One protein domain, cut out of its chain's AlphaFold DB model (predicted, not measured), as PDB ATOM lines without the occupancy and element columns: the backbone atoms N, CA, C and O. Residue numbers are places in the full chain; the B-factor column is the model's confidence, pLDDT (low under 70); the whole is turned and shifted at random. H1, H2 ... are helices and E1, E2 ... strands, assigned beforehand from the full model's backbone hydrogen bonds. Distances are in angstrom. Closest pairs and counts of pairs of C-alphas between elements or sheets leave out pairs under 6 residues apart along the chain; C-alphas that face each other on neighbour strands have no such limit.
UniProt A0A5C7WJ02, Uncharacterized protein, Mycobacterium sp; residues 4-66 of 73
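Overview. This is residues 4 to 66 of the 73 residues of an uncharacterized protein of Mycobacterium sp (UniProt A0A5C7WJ02). A small antiparallel sheet of three short strands forms the middle, with short helices round it: H1 at one end, in the loop from E2 to E3, and H2 at the other end, directly after E3. From H2 the chain turns back through H3, which grazes the sheet, to the little helix H4, while the opening residues fold back in a loop so that residues 4 to 5 pair with residues 12 to 13 of E1. The printed part has 63 residues, with the order E1 E2 H1 E3 H2 H3 H4 along the chain and E1 - E2 - E3 across the sheet; the class is mixed, helices and strands. It is compact, with a radius of gyration of the C-alphas of 11.4 A, and the C-alphas span 32 by 25 by 17 A.

Arrangement. E1, residues 12 to 16, and E2, residues 21 to 25, are a hairpin, antiparallel at 159 degrees; N 14 and O 23 are 2.9 A apart, within hydrogen-bond range. H1, residues 28 to 34, only grazes the sheet with its residues 28 to 32; the C-alphas of Phe 25 and Arg 31, the closest of E2 and H1, are 6.2 A apart. E3, residues 39 to 42, is the antiparallel neighbour of E2 at 165 degrees, with N 22 and O 41 at 2.8 A, within hydrogen-bond range. E1 and E3 are edge strands. H2, residues 43 to 48, only grazes the sheet; its C-alpha 43 is 5.6 A from C-alpha 21, the closest pair of H2 and E2. H3, residues 50 to 59, only grazes the sheet with its residues 52 to 59. H2 and H3 only just touch, with 3 pairs of C-alphas within 8 A, and touch only at the corner; the closest C-alphas, of Leu 46 and Met 53, are 5.4 A apart, and the tilt is steep, 59 degrees, opposite ways. H4, residues 62 to 66, is not on the sheet and touches H3 only at the corner, with the C-alphas of Thr 57 and Ala 65 closest at 4.6 A. H1 is apart from H2, H3 and H4. In H1, H2, H3 and H4 every O i to N i+4 pair is within hydrogen-bond range.

Along the chain. E1 begins at C-alpha 12 (136.698, 144.626, 231.608); E1 and E2 each measure 13.1 A from first to last C-alpha, and E3 10.2 A. H1 measures 10.3 A, H2 8.5 A, H3 14.4 A and H4 6.2 A. H3 begins at C-alpha 50 (148.310, 155.499, 219.301), and H4 ends at C-alpha 66 (138.038, 160.228, 228.529).

Size, cuts and confidence. The two C-alphas farthest apart are those of Ser 33 and Gly 48, 32.0 A. The printed part has no cut, and each link between its named elements is tight. The mean pLDDT of the printed part is 89.2; residue 28 is under 70, and H1 has a mean of 74.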
ATOM      1  N   PHE A   4     136.682 149.792 234.213       90.44
ATOM      2  CA  PHE A   4     135.817 150.205 233.121       90.44
ATOM      3  C   PHE A   4     135.225 148.967 232.452       90.44
ATOM      4  O   PHE A   4     135.960 148.082 232.010       90.44
ATOM      5  N   ALA A   5     133.899 148.910 232.381       87.94
ATOM      6  CA  ALA A   5     133.199 147.858 231.657       87.94
ATOM      7  C   ALA A   5     133.155 148.199 230.163       87.94
ATOM      8  O   ALA A   5     132.890 149.344 229.786       87.94
ATOM      9  N   VAL A   6     133.383 147.205 229.308       86.25
ATOM     10  CA  VAL A   6     133.179 147.347 227.865       86.25
ATOM     11  C   VAL A   6     131.698 147.095 227.561       86.25
ATOM     12  O   VAL A   6     131.159 146.055 227.938       86.25
ATOM     13  N   PRO A   7     130.981 148.023 226.902       84.50
ATOM     14  CA  PRO A   7     129.577 147.818 226.579       84.50
ATOM     15  C   PRO A   7     129.367 146.623 225.645       84.50
ATOM     16  O   PRO A   7     130.096 146.443 224.673       84.50
ATOM     17  N   HIS A   8     128.295 145.867 225.892       83.56
ATOM     18  CA  HIS A   8     127.857 144.734 225.063       83.56
ATOM     19  C   HIS A   8     128.835 143.547 224.991       83.56
ATOM     20  O   HIS A   8     128.625 142.649 224.174       83.56
ATOM     21  N   THR A   9     129.854 143.509 225.849       84.50
ATOM     22  CA  THR A   9     130.733 142.353 226.052       84.50
ATOM     23  C   THR A   9     130.899 142.079 227.548       84.50
ATOM     24  O   THR A   9     130.482 142.881 228.383       84.50
ATOM     25  N   ASP A  10     131.509 140.942 227.882       84.56
ATOM     26  CA  ASP A  10     131.942 140.632 229.250       84.56
ATOM     27  C   ASP A  10     133.369 141.144 229.526       84.56
ATOM     28  O   ASP A  10     133.993 140.737 230.509       84.56
ATOM     29  N   ASP A  11     133.917 141.992 228.648       89.50
ATOM     30  CA  ASP A  11     135.277 142.494 228.799       89.50
ATOM     31  C   ASP A  11     135.329 143.601 229.857       89.50
ATOM     32  O   ASP A  11     134.437 144.447 229.990       89.50
ATOM     33  N   GLN A  12     136.444 143.643 230.573       90.00
ATOM     34  CA  GLN A  12     136.698 144.626 231.608       90.00
ATOM     35  C   GLN A  12     138.132 145.128 231.514       90.00
ATOM     36  O   GLN A  12     139.080 144.361 231.343       90.00
ATOM     37  N   LEU A  13     138.289 146.442 231.629       91.62
ATOM     38  CA  LEU A  13     139.587 147.086 231.728       91.62
ATOM     39  C   LEU A  13     139.780 147.552 233.163       91.62
ATOM     40  O   LEU A  13     138.976 148.316 233.689       91.62
ATOM     41  N   GLU A  14     140.863 147.135 233.796       93.06
ATOM     42  CA  GLU A  14     141.294 147.695 235.071       93.06
ATOM     43  C   GLU A  14     142.532 148.550 234.873       93.06
ATOM     44  O   GLU A  14     143.449 148.190 234.139       93.06
ATOM     45  N   VAL A  15     142.569 149.692 235.547       93.62
ATOM     46  CA  VAL A  15     143.716 150.589 235.510       93.62
ATOM     47  C   VAL A  15     144.388 150.590 236.870       93.62
ATOM     48  O   VAL A  15     143.752 150.836 237.897       93.62
ATOM     49  N   ASP A  16     145.692 150.340 236.861       94.31
ATOM     50  CA  ASP A  16     146.573 150.484 238.010       94.31
ATOM     51  C   ASP A  16     147.466 151.717 237.806       94.31
ATOM     52  O   ASP A  16     148.481 151.637 237.107       94.31
ATOM     53  N   PRO A  17     147.109 152.878 238.384       91.75
ATOM     54  CA  PRO A  17     147.931 154.077 238.275       91.75
ATOM     55  C   PRO A  17     149.251 153.964 239.041       91.75
ATOM     56  O   PRO A  17     150.224 154.603 238.650       91.75
ATOM     57  N   GLU A  18     149.308 153.167 240.114       93.50
ATOM     58  CA  GLU A  18     150.519 153.006 240.928       93.50
ATOM     59  C   GLU A  18     151.579 152.207 240.168       93.50
ATOM     60  O   GLU A  18     152.763 152.538 240.203       93.50
ATOM     61  N   ARG A  19     151.142 151.181 239.432       93.44
ATOM     62  CA  ARG A  19     152.008 150.376 238.558       93.44
ATOM     63  C   ARG A  19     152.100 150.910 237.127       93.44
ATOM     64  O   ARG A  19     152.878 150.377 236.341       93.44
ATOM     65  N   ALA A  20     151.336 151.951 236.796       95.38
ATOM     66  CA  ALA A  20     151.218 152.536 235.460       95.38
ATOM     67  C   ALA A  20     150.886 151.496 234.371       95.38
ATOM     68  O   ALA A  20     151.521 151.458 233.308       95.38
ATOM     69  N   VAL A  21     149.894 150.640 234.637       96.19
ATOM     70  CA  VAL A  21     149.424 149.607 233.701       96.19
ATOM     71  C   VAL A  21     147.908 149.612 233.529       96.19
ATOM     72  O   VAL A  21     147.152 150.014 234.412       96.19
ATOM     73  N   VAL A  22     147.470 149.128 232.372       94.62
ATOM     74  CA  VAL A  22     146.090 148.765 232.054       94.62
ATOM     75  C   VAL A  22     146.041 147.252 231.886       94.62
ATOM     76  O   VAL A  22     146.824 146.679 231.129       94.62
ATOM     77  N   MET A  23     145.130 146.611 232.600       94.56
ATOM     78  CA  MET A  23     144.892 145.174 232.583       94.56
ATOM     79  C   MET A  23     143.580 144.901 231.856       94.56
ATOM     80  O   MET A  23     142.569 145.540 232.144       94.56
ATOM     81  N   VAL A  24     143.601 143.969 230.912       92.88
ATOM     82  CA  VAL A  24     142.435 143.589 230.113       92.88
ATOM     83  C   VAL A  24     141.989 142.203 230.537       92.88
ATOM     84  O   VAL A  24     142.783 141.263 230.529       92.88
ATOM     85  N   PHE A  25     140.711 142.081 230.856       91.88
ATOM     86  CA  PHE A  25     140.032 140.823 231.119       91.88
ATOM     87  C   PHE A  25     138.996 140.638 230.012       91.88
ATOM     88  O   PHE A  25     138.118 141.480 229.865       91.88
ATOM     89  N   ARG A  26     139.111 139.583 229.201       86.75
ATOM     90  CA  ARG A  26     138.219 139.321 228.051       86.75
ATOM     91  C   ARG A  26     136.942 138.560 228.417       86.75
ATOM     92  O   ARG A  26     136.178 138.126 227.560       86.75
ATOM     93  N   ASN A  27     136.768 138.281 229.700       81.38
ATOM     94  CA  ASN A  27     135.518 137.814 230.262       81.38
ATOM     95  C   ASN A  27     135.496 138.149 231.763       81.38
ATOM     96  O   ASN A  27     136.535 138.192 232.434       81.38
ATOM     97  N   ALA A  28     134.295 138.346 232.301       69.50
ATOM     98  CA  ALA A  28     134.087 138.620 233.719       69.50
ATOM     99  C   ALA A  28     134.564 137.455 234.611       69.50
ATOM    100  O   ALA A  28     135.029 137.659 235.732       69.50
ATOM    101  N   TRP A  29     134.529 136.224 234.087       74.69
ATOM    102  CA  TRP A  29     134.966 135.034 234.815       74.69
ATOM    103  C   TRP A  29     136.464 135.053 235.156       74.69
ATOM    104  O   TRP A  29     136.847 134.678 236.260       74.69
ATOM    105  N   ASN A  30     137.335 135.475 234.239       73.12
ATOM    106  CA  ASN A  30     138.791 135.460 234.403       73.12
ATOM    107  C   ASN A  30     139.199 136.361 235.562       73.12
ATOM    108  O   ASN A  30     140.035 135.975 236.389       73.12
ATOM    109  N   ARG A  31     138.545 137.522 235.645       75.25
ATOM    110  CA  ARG A  31     138.693 138.471 236.738       75.25
ATOM    111  C   ARG A  31     138.273 137.856 238.069       75.25
ATOM    112  O   ARG A  31     139.076 137.833 238.997       75.25
ATOM    113  N   ASP A  32     137.059 137.319 238.144       75.06
ATOM    114  CA  ASP A  32     136.477 136.872 239.413       75.06
ATOM    115  C   ASP A  32     137.036 135.520 239.898       75.06
ATOM    116  O   ASP A  32     137.096 135.265 241.099       75.06
ATOM    117  N   SER A  33     137.473 134.651 238.982       75.56
ATOM    118  CA  SER A  33     137.951 133.302 239.304       75.56
ATOM    119  C   SER A  33     139.464 133.207 239.478       75.56
ATOM    120  O   SER A  33     139.913 132.412 240.302       75.56
ATOM    121  N   SER A  34     140.255 133.928 238.676       73.50
ATOM    122  CA  SER A  34     141.721 133.791 238.678       73.50
ATOM    123  C   SER A  34     142.456 135.074 239.058       73.50
ATOM    124  O   SER A  34     143.629 135.011 239.426       73.50
ATOM    125  N   GLY A  35     141.803 136.235 238.921       78.38
ATOM    126  CA  GLY A  35     142.429 137.548 239.090       78.38
ATOM    127  C   GLY A  35     143.579 137.823 238.114       78.38
ATOM    128  O   GLY A  35     144.274 138.824 238.260       78.38
ATOM    129  N   THR A  36     143.809 136.940 237.136       85.19
ATOM    130  CA  THR A  36     144.905 137.047 236.174       85.19
ATOM    131  C   THR A  36     144.372 137.678 234.888       85.19
ATOM    132  O   THR A  36     143.447 137.123 234.293       85.19
ATOM    133  N   PRO A  37     144.909 138.830 234.460       90.00
ATOM    134  CA  PRO A  37     144.466 139.482 233.234       90.00
ATOM    135  C   PRO A  37     144.939 138.732 231.988       90.00
ATOM    136  O   PRO A  37     146.023 138.147 231.972       90.00
ATOM    137  N   ASP A  38     144.141 138.806 230.925       91.06
ATOM    138  CA  ASP A  38     144.469 138.255 229.608       91.06
ATOM    139  C   ASP A  38     145.582 139.062 228.926       91.06
ATOM    140  O   ASP A  38     146.434 138.507 228.229       91.06
ATOM    141  N   GLU A  39     145.586 140.384 229.124       93.19
ATOM    142  CA  GLU A  39     146.623 141.279 228.613       93.19
ATOM    143  C   GLU A  39     146.999 142.335 229.658       93.19
ATOM    144  O   GLU A  39     146.150 142.823 230.404       93.19
ATOM    145  N   ILE A  40     148.273 142.735 229.673       94.75
ATOM    146  CA  ILE A  40     148.772 143.845 230.488       94.75
ATOM    147  C   ILE A  40     149.533 144.802 229.578       94.75
ATOM    148  O   ILE A  40     150.496 144.409 228.920       94.75
ATOM    149  N   HIS A  41     149.128 146.069 229.580       95.62
ATOM    150  CA  HIS A  41     149.725 147.131 228.774       95.62
ATOM    151  C   HIS A  41     150.237 148.248 229.673       95.62
ATOM    152  O   HIS A  41     149.509 148.750 230.526       95.62
ATOM    153  N   THR A  42     151.488 148.671 229.494       96.06
ATOM    154  CA  THR A  42     152.034 149.799 230.265       96.06
ATOM    155  C   THR A  42     151.527 151.128 229.713       96.06
ATOM    156  O   THR A  42     151.269 151.264 228.515       96.06
ATOM    157  N   PHE A  43     151.458 152.159 230.554       95.88
ATOM    158  CA  PHE A  43     151.139 153.514 230.093       95.88
ATOM    159  C   PHE A  43     152.172 154.015 229.075       95.88
ATOM    160  O   PHE A  43     151.837 154.767 228.166       95.88
ATOM    161  N   ALA A  44     153.434 153.587 229.192       95.25
ATOM    162  CA  ALA A  44     154.470 153.907 228.214       95.25
ATOM    163  C   ALA A  44     154.157 153.318 226.827       95.25
ATOM    164  O   ALA A  44     154.239 154.046 225.841       95.25
ATOM    165  N   ALA A  45     153.735 152.050 226.757       93.69
ATOM    166  CA  ALA A  45     153.307 151.422 225.506       93.69
ATOM    167  C   ALA A  45     152.080 152.134 224.920       93.69
ATOM    168  O   ALA A  45     152.073 152.492 223.747       93.69
ATOM    169  N   LEU A  46     151.086 152.449 225.755       93.75
ATOM    170  CA  LEU A  46     149.877 153.155 225.319       93.75
ATOM    171  C   LEU A  46     150.150 154.564 224.784       93.75
ATOM    172  O   LEU A  46     149.504 154.995 223.831       93.75
ATOM    173  N   ARG A  47     151.122 155.274 225.365       93.25
ATOM    174  CA  ARG A  47     151.569 156.579 224.860       93.25
ATOM    175  C   ARG A  47     152.391 156.467 223.577       93.25
ATOM    176  O   ARG A  47     152.301 157.351 222.731       93.25
ATOM    177  N   GLY A  48     153.183 155.404 223.432       93.19
ATOM    178  CA  GLY A  48     153.992 155.145 222.238       93.19
ATOM    179  C   GLY A  48     153.188 154.608 221.049       93.19
ATOM    180  O   GLY A  48     153.573 154.826 219.902       93.19
ATOM    181  N   GLU A  49     152.057 153.949 221.306       93.31
ATOM    182  CA  GLU A  49     151.249 153.257 220.303       93.31
ATOM    183  C   GLU A  49     149.818 153.803 220.252       93.31
ATOM    184  O   GLU A  49     148.880 153.264 220.845       93.31
ATOM    185  N   ALA A  50     149.617 154.859 219.458       88.62
ATOM    186  CA  ALA A  50     148.310 155.499 219.301       88.62
ATOM    187  C   ALA A  50     147.199 154.524 218.856       88.62
ATOM    188  O   ALA A  50     146.043 154.682 219.247       88.62
ATOM    189  N   ALA A  51     147.535 153.496 218.068       93.19
ATOM    190  CA  ALA A  51     146.582 152.472 217.643       93.19
ATOM    191  C   ALA A  51     146.025 151.663 218.826       93.19
ATOM    192  O   ALA A  51     144.827 151.387 218.871       93.19
ATOM    193  N   LEU A  52     146.873 151.336 219.805       91.38
ATOM    194  CA  LEU A  52     146.479 150.592 220.997       91.38
ATOM    195  C   LEU A  52     145.579 151.442 221.902       91.38
ATOM    196  O   LEU A  52     144.517 150.990 222.330       91.38
ATOM    197  N   MET A  53     145.941 152.711 222.109       94.06
ATOM    198  CA  MET A  53     145.117 153.649 222.876       94.06
ATOM    199  C   MET A  53     143.750 153.902 222.217       94.06
ATOM    200  O   MET A  53     142.715 153.945 222.890       94.06
ATOM    201  N   ASN A  54     143.720 154.028 220.888       93.31
ATOM    202  CA  ASN A  54     142.478 154.175 220.131       93.31
ATOM    203  C   ASN A  54     141.606 152.922 220.223       93.31
ATOM    204  O   ASN A  54     140.398 153.050 220.405       93.31
ATOM    205  N   ARG A  55     142.201 151.724 220.170       92.06
ATOM    206  CA  ARG A  55     141.475 150.466 220.374       92.06
ATOM    207  C   ARG A  55     140.796 150.435 221.743       92.06
ATOM    208  O   ARG A  55     139.603 150.170 221.799       92.06
ATOM    209  N   PHE A  56     141.512 150.739 222.829       91.69
ATOM    210  CA  PHE A  56     140.915 150.714 224.169       91.69
ATOM    211  C   PHE A  56     139.833 151.768 224.352       91.69
ATOM    212  O   PHE A  56     138.743 151.460 224.816       91.69
ATOM    213  N   THR A  57     140.084 152.997 223.918       92.50
ATOM    214  CA  THR A  57     139.097 154.074 224.058       92.50
ATOM    215  C   THR A  57     137.863 153.896 223.172       92.50
ATOM    216  O   THR A  57     136.801 154.381 223.546       92.50
ATOM    217  N   ALA A  58     137.965 153.192 222.040       91.19
ATOM    218  CA  ALA A  58     136.817 152.857 221.193       91.19
ATOM    219  C   ALA A  58     135.904 151.781 221.805       91.19
ATOM    220  O   ALA A  58     134.727 151.722 221.460       91.19
ATOM    221  N   MET A  59     136.435 150.944 222.701       89.38
ATOM    222  CA  MET A  59     135.661 149.926 223.417       89.38
ATOM    223  C   MET A  59     134.944 150.487 224.651       89.38
ATOM    224  O   MET A  59     134.081 149.820 225.199       89.38
ATOM    225  N   LEU A  60     135.285 151.689 225.115       90.25
ATOM    226  CA  LEU A  60     134.744 152.246 226.353       90.25
ATOM    227  C   LEU A  60     133.619 153.250 226.099       90.25
ATOM    228  O   LEU A  60     133.566 153.919 225.065       90.25
ATOM    229  N   ALA A  61     132.739 153.410 227.092       89.12
ATOM    230  CA  ALA A  61     131.783 154.510 227.103       89.12
ATOM    231  C   ALA A  61     132.522 155.860 227.111       89.12
ATOM    232  O   ALA A  61     133.634 155.968 227.622       89.12
ATOM    233  N   GLY A  62     131.904 156.918 226.574       87.00
ATOM    234  CA  GLY A  62     132.589 158.202 226.360       87.00
ATOM    235  C   GLY A  62     133.247 158.805 227.611       87.00
ATOM    236  O   GLY A  62     134.339 159.363 227.509       87.00
ATOM    237  N   ALA A  63     132.624 158.657 228.787       89.62
ATOM    238  CA  ALA A  63     133.190 159.114 230.058       89.62
ATOM    239  C   ALA A  63     134.430 158.296 230.470       89.62
ATOM    240  O   ALA A  63     135.470 158.873 230.779       89.62
ATOM    241  N   ASP A  64     134.350 156.969 230.382       92.00
ATOM    242  CA  ASP A  64     135.446 156.056 230.731       92.00
ATOM    243  C   ASP A  64     136.613 156.163 229.742       92.00
ATOM    244  O   ASP A  64     137.778 156.154 230.130       92.00
ATOM    245  N   ALA A  65     136.316 156.354 228.455       92.56
ATOM    246  CA  ALA A  65     137.316 156.611 227.428       92.56
ATOM    247  C   ALA A  65     138.086 157.918 227.690       92.56
ATOM    248  O   ALA A  65     139.294 157.986 227.451       92.56
ATOM    249  N   ALA A  66     137.401 158.969 228.153       93.81
ATOM    250  CA  ALA A  66     138.038 160.228 228.529       93.81
ATOM    251  C   ALA A  66     138.900 160.066 229.789       93.81
ATOM    252  O   ALA A  66     140.028 160.561 229.825       93.81
TER     253      ALA A  66